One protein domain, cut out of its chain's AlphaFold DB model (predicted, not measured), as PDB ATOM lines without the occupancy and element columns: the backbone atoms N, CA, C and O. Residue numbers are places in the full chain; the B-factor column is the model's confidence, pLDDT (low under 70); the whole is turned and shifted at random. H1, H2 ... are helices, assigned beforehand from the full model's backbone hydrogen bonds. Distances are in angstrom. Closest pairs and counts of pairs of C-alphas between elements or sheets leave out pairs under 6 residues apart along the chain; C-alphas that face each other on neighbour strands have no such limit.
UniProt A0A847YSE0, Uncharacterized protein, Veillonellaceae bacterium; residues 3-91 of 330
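This is residues 3 to 91 of the 330 residues of an uncharacterized protein of Veillonellaceae bacterium (UniProt A0A847YSE0). What does the model look like? A small compact body of three helices, H1, H2 and H3, sits at one end, and from it the chain leads through the short helix H4 into one long helix, H5, that sticks out as an arm. Residues 52 to 59 and 61 to 91 stand free, and this arm makes much of the length. What is it made of? The printed part has 89 residues with five named helices, H1 to H5 in that order along the chain, and no named strand; the class is all helix. How spread out is it? The whole is extended, with a radius of gyration of the C-alphas of 20.5 A and spans of 61 by 35 by 19 A.

What touches H1, residues 3 to 18? With its residues 11 to 18 alone it touches H2, residues 23 to 29, the same way at a tilt of 36 degrees, only just steep; the closest C-alphas are those of Thr 18 and Gly 26, 5.6 A apart. It also touches H3, residues 33 to 43, opposite ways at a steep tilt of 38 degrees; the closest C-alphas, of Gly 10 and Cys 42, are 4.6 A apart. How do H2 and H3 stand? They form a helical hairpin and only just touch, with 3 pairs of C-alphas within 8 A, the closest being those of Lys 27 and Leu 36 at 6.4 A; the tilt is a shallow 3 degrees, opposite ways. With one shallow tilt among these three pairs, the helix packing is mostly crossed, but only just. What of H4, residues 54 to 61, and H5, residues 64 to 90? They are close but not clearly touching, the same way at a steep tilt of 52 degrees, with the closest C-alphas, of Asp 59 and Ala 65, 7.0 A apart; both are apart from H1, H2 and H3. Are the helix backbones complete? Each O i to N i+4 pair is within hydrogen-bond range in H1, H3, H4 and H5, and 2 of 3 are in H2.

Where does the first helix begin? H1 begins at C-alpha 3, at (174.452, 208.117, 188.011), and is 22.7 A long. How long are the others? H2 measures 9.9 A, H3 14.9 A, H4 10.6 A and H5 37.4 A. Where does H5 run? It goes from C-alpha 64 at (161.336, 215.284, 167.238) to C-alpha 90 at (129.807, 202.587, 151.721).

How large is it? The two C-alphas farthest apart, of Asp 5 and Ala 91, are 62.0 A apart; without the stretches that stand free, the body spans 31 by 20 by 16 A. Are there cuts or long links? The printed part has no cut and no long link; H3 to H4 is short and the other links are tight. Where is confidence low? The mean pLDDT of the printed part is 75.4, and it is under 70 at residues 49, 51, 54 to 76 and 80 to 91.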
ATOM      1  N   ARG A   3     175.726 208.710 188.450       76.00
ATOM      2  CA  ARG A   3     174.452 208.117 188.011       76.00
ATOM      3  C   ARG A   3     174.412 206.597 188.182       76.00
ATOM      4  O   ARG A   3     173.344 206.057 188.445       76.00
ATOM      5  N   SER A   4     175.553 205.913 188.042       80.12
ATOM      6  CA  SER A   4     175.651 204.475 188.334       80.12
ATOM      7  C   SER A   4     175.405 204.210 189.816       80.12
ATOM      8  O   SER A   4     174.673 203.286 190.144       80.12
ATOM      9  N   ASP A   5     175.949 205.057 190.689       84.00
ATOM     10  CA  ASP A   5     175.819 204.904 192.141       84.00
ATOM     11  C   ASP A   5     174.358 205.104 192.584       84.00
ATOM     12  O   ASP A   5     173.826 204.328 193.377       84.00
ATOM     13  N   ILE A   6     173.665 206.087 191.992       84.44
ATOM     14  CA  ILE A   6     172.226 206.321 192.210       84.44
ATOM     15  C   ILE A   6     171.377 205.152 191.685       84.44
ATOM     16  O   ILE A   6     170.412 204.757 192.342       84.44
ATOM     17  N   TYR A   7     171.731 204.579 190.530       86.81
ATOM     18  CA  TYR A   7     171.062 203.384 190.011       86.81
ATOM     19  C   TYR A   7     171.232 202.197 190.960       86.81
ATOM     20  O   TYR A   7     170.235 201.601 191.363       86.81
ATOM     21  N   SER A   8     172.466 201.903 191.382       88.19
ATOM     22  CA  SER A   8     172.769 200.823 192.326       88.19
ATOM     23  C   SER A   8     172.031 200.992 193.657       88.19
ATOM     24  O   SER A   8     171.497 200.014 194.177       88.19
ATOM     25  N   LEU A   9     171.911 202.225 194.165       89.88
ATOM     26  CA  LEU A   9     171.080 202.525 195.334       89.88
ATOM     27  C   LEU A   9     169.602 202.185 195.086       89.88
ATOM     28  O   LEU A   9     168.949 201.610 195.951       89.88
ATOM     29  N   GLY A  10     169.072 202.502 193.903       89.62
ATOM     30  CA  GLY A  10     167.700 202.165 193.516       89.62
ATOM     31  C   GLY A  10     167.437 200.662 193.433       89.62
ATOM     32  O   GLY A  10     166.394 200.206 193.900       89.62
ATOM     33  N   VAL A  11     168.383 199.897 192.879       90.75
ATOM     34  CA  VAL A  11     168.320 198.425 192.831       90.75
ATOM     35  C   VAL A  11     168.329 197.848 194.246       90.75
ATOM     36  O   VAL A  11     167.474 197.031 194.577       90.75
ATOM     37  N   LEU A  12     169.241 198.326 195.098       93.44
ATOM     38  CA  LEU A  12     169.347 197.891 196.490       93.44
ATOM     39  C   LEU A  12     168.073 198.207 197.282       93.44
ATOM     40  O   LEU A  12     167.583 197.351 198.010       93.44
ATOM     41  N   LEU A  13     167.515 199.409 197.122       91.75
ATOM     42  CA  LEU A  13     166.245 199.790 197.744       91.75
ATOM     43  C   LEU A  13     165.097 198.894 197.275       91.75
ATOM     44  O   LEU A  13     164.284 198.488 198.097       91.75
ATOM     45  N   CYS A  14     165.036 198.568 195.982       92.50
ATOM     46  CA  CYS A  14     164.032 197.650 195.447       92.50
ATOM     47  C   CYS A  14     164.136 196.276 196.126       92.50
ATOM     48  O   CYS A  14     163.156 195.792 196.684       92.50
ATOM     49  N   TRP A  15     165.347 195.713 196.185       94.31
ATOM     50  CA  TRP A  15     165.598 194.426 196.833       94.31
ATOM     51  C   TRP A  15     165.291 194.443 198.337       94.31
ATOM     52  O   TRP A  15     164.644 193.530 198.837       94.31
ATOM     53  N   LEU A  16     165.678 195.495 199.064       93.81
ATOM     54  CA  LEU A  16     165.364 195.623 200.493       93.81
ATOM     55  C   LEU A  16     163.854 195.687 200.759       93.81
ATOM     56  O   LEU A  16     163.396 195.231 201.803       93.81
ATOM     57  N   LEU A  17     163.088 196.272 199.835       90.56
ATOM     58  CA  LEU A  17     161.644 196.436 199.979       90.56
ATOM     59  C   LEU A  17     160.852 195.193 199.571       90.56
ATOM     60  O   LEU A  17     159.751 195.004 200.084       90.56
ATOM     61  N   THR A  18     161.363 194.376 198.647       92.38
ATOM     62  CA  THR A  18     160.566 193.289 198.047       92.38
ATOM     63  C   THR A  18     161.239 191.922 198.035       92.38
ATOM     64  O   THR A  18     160.575 190.941 197.729       92.38
ATOM     65  N   GLY A  19     162.536 191.833 198.333       89.81
ATOM     66  CA  GLY A  19     163.346 190.618 198.189       89.81
ATOM     67  C   GLY A  19     163.666 190.236 196.738       89.81
ATOM     68  O   GLY A  19     164.414 189.287 196.508       89.81
ATOM     69  N   GLU A  20     163.140 190.979 195.761       89.25
ATOM     70  CA  GLU A  20     163.288 190.678 194.336       89.25
ATOM     71  C   GLU A  20     164.619 191.190 193.793       89.25
ATOM     72  O   GLU A  20     165.003 192.341 194.010       89.25
ATOM     73  N   VAL A  21     165.316 190.334 193.047       82.75
ATOM     74  CA  VAL A  21     166.586 190.686 192.386       82.75
ATOM     75  C   VAL A  21     166.325 191.427 191.069       82.75
ATOM     76  O   VAL A  21     167.070 192.329 190.685       82.75
ATOM     77  N   GLU A  22     165.230 191.082 190.391       86.88
ATOM     78  CA  GLU A  22     164.776 191.721 189.157       86.88
ATOM     79  C   GLU A  22     163.994 193.004 189.479       86.88
ATOM     80  O   GLU A  22     162.862 192.972 189.967       86.88
ATOM     81  N   VAL A  23     164.581 194.163 189.163       85.81
ATOM     82  CA  VAL A  23     164.028 195.489 189.503       85.81
ATOM     83  C   VAL A  23     162.595 195.687 188.998       85.81
ATOM     84  O   VAL A  23     161.778 196.272 189.705       85.81
ATOM     85  N   ASP A  24     162.270 195.216 187.794       87.50
ATOM     86  CA  ASP A  24     160.938 195.404 187.204       87.50
ATOM     87  C   ASP A  24     159.867 194.515 187.842       87.50
ATOM     88  O   ASP A  24     158.684 194.868 187.830       87.50
ATOM     89  N   GLN A  25     160.269 193.387 188.432       86.62
ATOM     90  CA  GLN A  25     159.385 192.552 189.246       86.62
ATOM     91  C   GLN A  25     159.206 193.183 190.629       86.62
ATOM     92  O   GLN A  25     158.070 193.388 191.061       86.62
ATOM     93  N   GLY A  26     160.299 193.637 191.251       88.94
ATOM     94  CA  GLY A  26     160.253 194.347 192.528       88.94
ATOM     95  C   GLY A  26     159.387 195.611 192.477       88.94
ATOM     96  O   GLY A  26     158.508 195.791 193.312       88.94
ATOM     97  N   LYS A  27     159.494 196.437 191.428       89.81
ATOM     98  CA  LYS A  27     158.632 197.624 191.244       89.81
ATOM     99  C   LYS A  27     157.134 197.309 191.279       89.81
ATOM    100  O   LYS A  27     156.360 198.134 191.754       89.81
ATOM    101  N   LYS A  28     156.716 196.143 190.776       90.94
ATOM    102  CA  LYS A  28     155.305 195.716 190.801       90.94
ATOM    103  C   LYS A  28     154.857 195.283 192.197       90.94
ATOM    104  O   LYS A  28     153.675 195.395 192.502       90.94
ATOM    105  N   ALA A  29     155.787 194.812 193.026       87.94
ATOM    106  CA  ALA A  29     155.538 194.363 194.392       87.94
ATOM    107  C   ALA A  29     155.567 195.505 195.432       87.94
ATOM    108  O   ALA A  29     155.015 195.355 196.521       87.94
ATOM    109  N   ILE A  30     156.158 196.666 195.115       91.56
ATOM    110  CA  ILE A  30     156.152 197.835 196.012       91.56
ATOM    111  C   ILE A  30     154.756 198.477 196.034       91.56
ATOM    112  O   ILE A  30     154.377 199.218 195.127       91.56
ATOM    113  N   GLY A  31     154.003 198.242 197.112       87.75
ATOM    114  CA  GLY A  31     152.669 198.826 197.307       87.75
ATOM    115  C   GLY A  31     152.664 200.326 197.648       87.75
ATOM    116  O   GLY A  31     151.705 201.031 197.328       87.75
ATOM    117  N   ASP A  32     153.730 200.848 198.267       93.25
ATOM    118  CA  ASP A  32     153.831 202.268 198.627       93.25
ATOM    119  C   ASP A  32     154.240 203.126 197.416       93.25
ATOM    120  O   ASP A  32     155.346 203.022 196.881       93.25
ATOM    121  N   ARG A  33     153.353 204.039 197.001       88.88
ATOM    122  CA  ARG A  33     153.565 204.894 195.819       88.88
ATOM    123  C   ARG A  33     154.739 205.867 195.954       88.88
ATOM    124  O   ARG A  33     155.334 206.233 194.936       88.88
ATOM    125  N   ARG A  34     155.072 206.327 197.165       89.88
ATOM    126  CA  ARG A  34     156.203 207.245 197.391       89.88
ATOM    127  C   ARG A  34     157.517 206.488 197.280       89.88
ATOM    128  O   ARG A  34     158.406 206.959 196.571       89.88
ATOM    129  N   LEU A  35     157.612 205.312 197.894       89.69
ATOM    130  CA  LEU A  35     158.787 204.447 197.771       89.69
ATOM    131  C   LEU A  35     158.970 203.965 196.331       89.69
ATOM    132  O   LEU A  35     160.070 204.078 195.794       89.69
ATOM    133  N   LEU A  36     157.889 203.566 195.654       91.12
ATOM    134  CA  LEU A  36     157.925 203.222 194.233       91.12
ATOM    135  C   LEU A  36     158.417 204.400 193.376       91.12
ATOM    136  O   LEU A  36     159.219 204.215 192.466       91.12
ATOM    137  N   SER A  37     157.999 205.634 193.675       86.00
ATOM    138  CA  SER A  37     158.489 206.833 192.980       86.00
ATOM    139  C   SER A  37     159.983 207.093 193.211       86.00
ATOM    140  O   SER A  37     160.671 207.553 192.296       86.00
ATOM    141  N   VAL A  38     160.496 206.829 194.415       88.38
ATOM    142  CA  VAL A  38     161.933 206.943 194.717       88.38
ATOM    143  C   VAL A  38     162.710 205.867 193.962       88.38
ATOM    144  O   VAL A  38     163.630 206.206 193.219       88.38
ATOM    145  N   VAL A  39     162.280 204.604 194.046       88.56
ATOM    146  CA  VAL A  39     162.895 203.485 193.312       88.56
ATOM    147  C   VAL A  39     162.863 203.735 191.802       88.56
ATOM    148  O   VAL A  39     163.881 203.563 191.135       88.56
ATOM    149  N   ASN A  40     161.754 204.231 191.249       86.56
ATOM    150  CA  ASN A  40     161.652 204.589 189.830       86.56
ATOM    151  C   ASN A  40     162.622 205.704 189.434       86.56
ATOM    152  O   ASN A  40     163.236 205.624 188.375       86.56
ATOM    153  N   ARG A  41     162.799 206.729 190.275       84.62
ATOM    154  CA  ARG A  41     163.747 207.820 190.000       84.62
ATOM    155  C   ARG A  41     165.196 207.356 190.062       84.62
ATOM    156  O   ARG A  41     165.978 207.726 189.195       84.62
ATOM    157  N   CYS A  42     165.545 206.534 191.047       85.19
ATOM    158  CA  CYS A  42     166.889 205.978 191.159       85.19
ATOM    159  C   CYS A  42     167.197 205.028 189.992       85.19
ATOM    160  O   CYS A  42     168.257 205.117 189.379       85.19
ATOM    161  N   THR A  43     166.245 204.163 189.627       86.69
ATOM    162  CA  THR A  43     166.435 203.149 188.575       86.69
ATOM    163  C   THR A  43     166.249 203.679 187.150       86.69
ATOM    164  O   THR A  43     166.585 202.979 186.204       86.69
ATOM    165  N   ALA A  44     165.803 204.928 186.970       80.25
ATOM    166  CA  ALA A  44     165.739 205.587 185.660       80.25
ATOM    167  C   ALA A  44     167.121 205.808 185.013       80.25
ATOM    168  O   ALA A  44     167.208 206.090 183.820       80.25
ATOM    169  N   PHE A  45     168.204 205.687 185.787       72.88
ATOM    170  CA  PHE A  45     169.585 205.802 185.311       72.88
ATOM    171  C   PHE A  45     170.204 204.459 184.889       72.88
ATOM    172  O   PHE A  45     171.434 204.322 184.913       72.88
ATOM    173  N   ASP A  46     169.368 203.479 184.521       79.44
ATOM    174  CA  ASP A  46     169.811 202.147 184.109       79.44
ATOM    175  C   ASP A  46     170.949 202.241 183.080       79.44
ATOM    176  O   ASP A  46     170.812 202.922 182.058       79.44
ATOM    177  N   PRO A  47     172.106 201.599 183.338       72.00
ATOM    178  CA  PRO A  47     173.224 201.595 182.405       72.00
ATOM    179  C   PRO A  47     172.850 201.142 180.991       72.00
ATOM    180  O   PRO A  47     173.460 201.619 180.031       72.00
ATOM    181  N   ARG A  48     171.847 200.265 180.859       70.62
ATOM    182  CA  ARG A  48     171.368 199.719 179.581       70.62
ATOM    183  C   ARG A  48     170.593 200.743 178.752       70.62
ATOM    184  O   ARG A  48     170.655 200.686 177.526       70.62
ATOM    185  N   ASP A  49     169.963 201.712 179.410       67.62
ATOM    186  CA  ASP A  49     169.134 202.747 178.782       67.62
ATOM    187  C   ASP A  49     169.901 204.057 178.528       67.62
ATOM    188  O   ASP A  49     169.331 205.070 178.112       67.62
ATOM    189  N   ARG A  50     171.223 204.063 178.744       71.12
ATOM    190  CA  ARG A  50     172.063 205.227 178.446       71.12
ATOM    191  C   ARG A  50     172.154 205.453 176.942       71.12
ATOM    192  O   ARG A  50     172.462 204.548 176.167       71.12
ATOM    193  N   PHE A  51     171.975 206.708 176.533       69.31
ATOM    194  CA  PHE A  51     172.225 207.124 175.159       69.31
ATOM    195  C   PHE A  51     173.675 206.816 174.775       69.31
ATOM    196  O   PHE A  51     174.617 207.294 175.411       69.31
ATOM    197  N   LYS A  52     173.853 206.027 173.714       70.25
ATOM    198  CA  LYS A  52     175.166 205.546 173.261       70.25
ATOM    199  C   LYS A  52     175.985 206.635 172.560       70.25
ATOM    200  O   LYS A  52     177.168 206.442 172.305       70.25
ATOM    201  N   SER A  53     175.369 207.774 172.226       70.31
ATOM    202  CA  SER A  53     176.037 208.905 171.578       70.31
ATOM    203  C   SER A  53     175.357 210.244 171.883       70.31
ATOM    204  O   SER A  53     174.155 210.308 172.152       70.31
ATOM    205  N   ALA A  54     176.114 211.339 171.761       66.62
ATOM    206  CA  ALA A  54     175.597 212.707 171.893       66.62
ATOM    207  C   ALA A  54     174.472 213.025 170.883       66.62
ATOM    208  O   ALA A  54     173.599 213.851 171.149       66.62
ATOM    209  N   LEU A  55     174.458 212.328 169.745       67.94
ATOM    210  CA  LEU A  55     173.438 212.452 168.704       67.94
ATOM    211  C   LEU A  55     172.074 211.937 169.192       67.94
ATOM    212  O   LEU A  55     171.066 212.614 169.007       67.94
ATOM    213  N   GLN A  56     172.054 210.807 169.910       67.75
ATOM    214  CA  GLN A  56     170.829 210.273 170.517       67.75
ATOM    215  C   GLN A  56     170.289 211.175 171.638       67.75
ATOM    216  O   GLN A  56     169.077 211.351 171.748       67.75
ATOM    217  N   VAL A  57     171.175 211.802 172.424       66.69
ATOM    218  CA  VAL A  57     170.788 212.777 173.461       66.69
ATOM    219  C   VAL A  57     170.119 214.001 172.835       66.69
ATOM    220  O   VAL A  57     169.045 214.418 173.269       66.69
ATOM    221  N   ARG A  58     170.720 214.564 171.779       64.50
ATOM    222  CA  ARG A  58     170.165 215.711 171.046       64.50
ATOM    223  C   ARG A  58     168.792 215.387 170.460       64.50
ATOM    224  O   ARG A  58     167.870 216.194 170.567       64.50
ATOM    225  N   ASP A  59     168.647 214.214 169.852       65.19
ATOM    226  CA  ASP A  59     167.394 213.813 169.218       65.19
ATOM    227  C   ASP A  59     166.279 213.597 170.260       65.19
ATOM    228  O   ASP A  59     165.142 214.016 170.018       65.19
ATOM    229  N   ALA A  60     166.608 213.067 171.446       63.75
ATOM    230  CA  ALA A  60     165.687 212.961 172.580       63.75
ATOM    231  C   ALA A  60     165.276 214.337 173.145       63.75
ATOM    232  O   ALA A  60     164.085 214.589 173.332       63.75
ATOM    233  N   LEU A  61     166.229 215.255 173.340       56.53
ATOM    234  CA  LEU A  61     165.969 216.615 173.842       56.53
ATOM    235  C   LEU A  61     165.178 217.480 172.849       56.53
ATOM    236  O   LEU A  61     164.378 218.319 173.253       56.53
ATOM    237  N   SER A  62     165.361 217.263 171.544       66.25
ATOM    238  CA  SER A  62     164.656 218.018 170.498       66.25
ATOM    239  C   SER A  62     163.158 217.699 170.403       66.25
ATOM    240  O   SER A  62     162.424 218.370 169.672       66.25
ATOM    241  N   GLY A  63     162.696 216.633 171.070       57.81
ATOM    242  CA  GLY A  63     161.307 216.174 171.026       57.81
ATOM    243  C   GLY A  63     160.832 215.705 169.643       57.81
ATOM    244  O   GLY A  63     159.661 215.352 169.497       57.81
ATOM    245  N   ARG A  64     161.699 215.668 168.617       61.25
ATOM    246  CA  ARG A  64     161.336 215.284 167.238       61.25
ATOM    247  C   ARG A  64     160.783 213.864 167.146       61.25
ATOM    248  O   ARG A  64     159.825 213.638 166.411       61.25
ATOM    249  N   ALA A  65     161.352 212.922 167.899       58.84
ATOM    250  CA  ALA A  65     160.884 211.537 167.928       58.84
ATOM    251  C   ALA A  65     159.497 211.412 168.587       58.84
ATOM    252  O   ALA A  65     158.617 210.745 168.043       58.84
ATOM    253  N   GLN A  66     159.277 212.120 169.702       59.34
ATOM    254  CA  GLN A  66     157.986 212.180 170.392       59.34
ATOM    255  C   GLN A  66     156.918 212.809 169.486       59.34
ATOM    256  O   GLN A  66     155.867 212.208 169.284       59.34
ATOM    257  N   ARG A  67     157.222 213.957 168.854       62.62
ATOM    258  CA  ARG A  67     156.312 214.645 167.919       62.62
ATOM    259  C   ARG A  67     155.965 213.787 166.703       62.62
ATOM    260  O   ARG A  67     154.815 213.781 166.286       62.62
ATOM    261  N   ARG A  68     156.923 213.034 166.144       63.94
ATOM    262  CA  ARG A  68     156.651 212.084 165.049       63.94
ATOM    263  C   ARG A  68     155.721 210.955 165.483       63.94
ATOM    264  O   ARG A  68     154.821 210.621 164.725       63.94
ATOM    265  N   ARG A  69     155.900 210.396 166.683       64.38
ATOM    266  CA  ARG A  69     155.014 209.343 167.209       64.38
ATOM    267  C   ARG A  69     153.609 209.866 167.502       64.38
ATOM    268  O   ARG A  69     152.646 209.204 167.137       64.38
ATOM    269  N   THR A  70     153.479 211.056 168.087       62.38
ATOM    270  CA  THR A  70     152.164 211.672 168.330       62.38
ATOM    271  C   THR A  70     151.466 212.055 167.027       62.38
ATOM    272  O   THR A  70     150.273 211.810 166.897       62.38
ATOM    273  N   LEU A  71     152.194 212.590 166.037       65.62
ATOM    274  CA  LEU A  71     151.644 212.899 164.711       65.62
ATOM    275  C   LEU A  71     151.249 211.632 163.943       65.62
ATOM    276  O   LEU A  71     150.186 211.612 163.338       65.62
ATOM    277  N   ALA A  72     152.054 210.567 164.002       65.19
ATOM    278  CA  ALA A  72     151.714 209.281 163.395       65.19
ATOM    279  C   ALA A  72     150.495 208.632 164.072       65.19
ATOM    280  O   ALA A  72     149.632 208.100 163.384       65.19
ATOM    281  N   GLY A  73     150.388 208.730 165.403       65.75
ATOM    282  CA  GLY A  73     149.213 208.279 166.150       65.75
ATOM    283  C   GLY A  73     147.949 209.063 165.786       65.75
ATOM    284  O   GLY A  73     146.923 208.458 165.499       65.75
ATOM    285  N   LEU A  74     148.033 210.396 165.710       68.38
ATOM    286  CA  LEU A  74     146.930 211.256 165.259       68.38
ATOM    287  C   LEU A  74     146.527 210.967 163.808       68.38
ATOM    288  O   LEU A  74     145.340 210.889 163.516       68.38
ATOM    289  N   ALA A  75     147.495 210.760 162.913       66.06
ATOM    290  CA  ALA A  75     147.231 210.386 161.527       66.06
ATOM    291  C   ALA A  75     146.567 209.004 161.426       66.06
ATOM    292  O   ALA A  75     145.625 208.846 160.660       66.06
ATOM    293  N   ALA A  76     146.995 208.025 162.227       69.50
ATOM    294  CA  ALA A  76     146.365 206.708 162.279       69.50
ATOM    295  C   ALA A  76     144.930 206.781 162.818       69.50
ATOM    296  O   ALA A  76     144.044 206.144 162.260       69.50
ATOM    297  N   VAL A  77     144.675 207.596 163.848       73.62
ATOM    298  CA  VAL A  77     143.319 207.834 164.371       73.62
ATOM    299  C   VAL A  77     142.450 208.556 163.343       73.62
ATOM    300  O   VAL A  77     141.303 208.170 163.166       73.62
ATOM    301  N   LEU A  78     142.979 209.547 162.621       74.31
ATOM    302  CA  LEU A  78     142.256 210.229 161.541       74.31
ATOM    303  C   LEU A  78     141.997 209.313 160.339       74.31
ATOM    304  O   LEU A  78     140.932 209.402 159.744       74.31
ATOM    305  N   LEU A  79     142.923 208.411 160.001       74.19
ATOM    306  CA  LEU A  79     142.734 207.403 158.954       74.19
ATOM    307  C   LEU A  79     141.744 206.316 159.378       74.19
ATOM    308  O   LEU A  79     140.951 205.876 158.557       74.19
ATOM    309  N   LEU A  80     141.745 205.908 160.649       69.44
ATOM    310  CA  LEU A  80     140.754 204.984 161.204       69.44
ATOM    311  C   LEU A  80     139.376 205.638 161.297       69.44
ATOM    312  O   LEU A  80     138.397 205.025 160.897       69.44
ATOM    313  N   ALA A  81     139.288 206.882 161.768       63.78
ATOM    314  CA  ALA A  81     138.043 207.644 161.824       63.78
ATOM    315  C   ALA A  81     137.521 207.958 160.418       63.78
ATOM    316  O   ALA A  81     136.337 207.777 160.158       63.78
ATOM    317  N   GLY A  82     138.401 208.353 159.496       62.38
ATOM    318  CA  GLY A  82     138.087 208.566 158.085       62.38
ATOM    319  C   GLY A  82     137.698 207.271 157.376       62.38
ATOM    320  O   GLY A  82     136.749 207.269 156.605       62.38
ATOM    321  N   GLY A  83     138.359 206.156 157.692       59.44
ATOM    322  CA  GLY A  83     138.030 204.821 157.195       59.44
ATOM    323  C   GLY A  83     136.717 204.280 157.760       59.44
ATOM    324  O   GLY A  83     135.958 203.670 157.023       59.44
ATOM    325  N   LEU A  84     136.398 204.553 159.028       57.31
ATOM    326  CA  LEU A  84     135.113 204.219 159.655       57.31
ATOM    327  C   LEU A  84     133.972 205.100 159.130       57.31
ATOM    328  O   LEU A  84     132.875 204.592 158.909       57.31
ATOM    329  N   LEU A  85     134.219 206.395 158.890       49.84
ATOM    330  CA  LEU A  85     133.266 207.274 158.203       49.84
ATOM    331  C   LEU A  85     133.051 206.825 156.753       49.84
ATOM    332  O   LEU A  85     131.909 206.726 156.320       49.84
ATOM    333  N   ALA A  86     134.120 206.508 156.021       49.91
ATOM    334  CA  ALA A  86     134.034 205.998 154.656       49.91
ATOM    335  C   ALA A  86     133.321 204.638 154.610       49.91
ATOM    336  O   ALA A  86     132.450 204.446 153.772       49.91
ATOM    337  N   ALA A  87     133.599 203.737 155.557       48.16
ATOM    338  CA  ALA A  87     132.920 202.450 155.676       48.16
ATOM    339  C   ALA A  87     131.417 202.617 155.962       48.16
ATOM    340  O   ALA A  87     130.602 201.926 155.349       48.16
ATOM    341  N   ARG A  88     131.038 203.574 156.827       49.50
ATOM    342  CA  ARG A  88     129.632 203.961 157.047       49.50
ATOM    343  C   ARG A  88     128.981 204.551 155.796       49.50
ATOM    344  O   ARG A  88     127.819 204.269 155.550       49.50
ATOM    345  N   LEU A  89     129.721 205.318 154.996       46.97
ATOM    346  CA  LEU A  89     129.236 205.868 153.725       46.97
ATOM    347  C   LEU A  89     129.119 204.803 152.617       46.97
ATOM    348  O   LEU A  89     128.362 204.997 151.671       46.97
ATOM    349  N   THR A  90     129.836 203.677 152.720       47.31
ATOM    350  CA  THR A  90     129.807 202.587 151.721       47.31
ATOM    351  C   THR A  90     128.864 201.429 152.056       47.31
ATOM    352  O   THR A  90     128.555 200.628 151.174       47.31
ATOM    353  N   ALA A  91     128.394 201.309 153.299       60.00
ATOM    354  CA  ALA A  91     127.439 200.275 153.689       60.00
ATOM    355  C   ALA A  91     126.009 200.731 153.351       60.00
ATOM    356  O   ALA A  91     125.310 201.296 154.186       60.00
TER     357      ALA A  91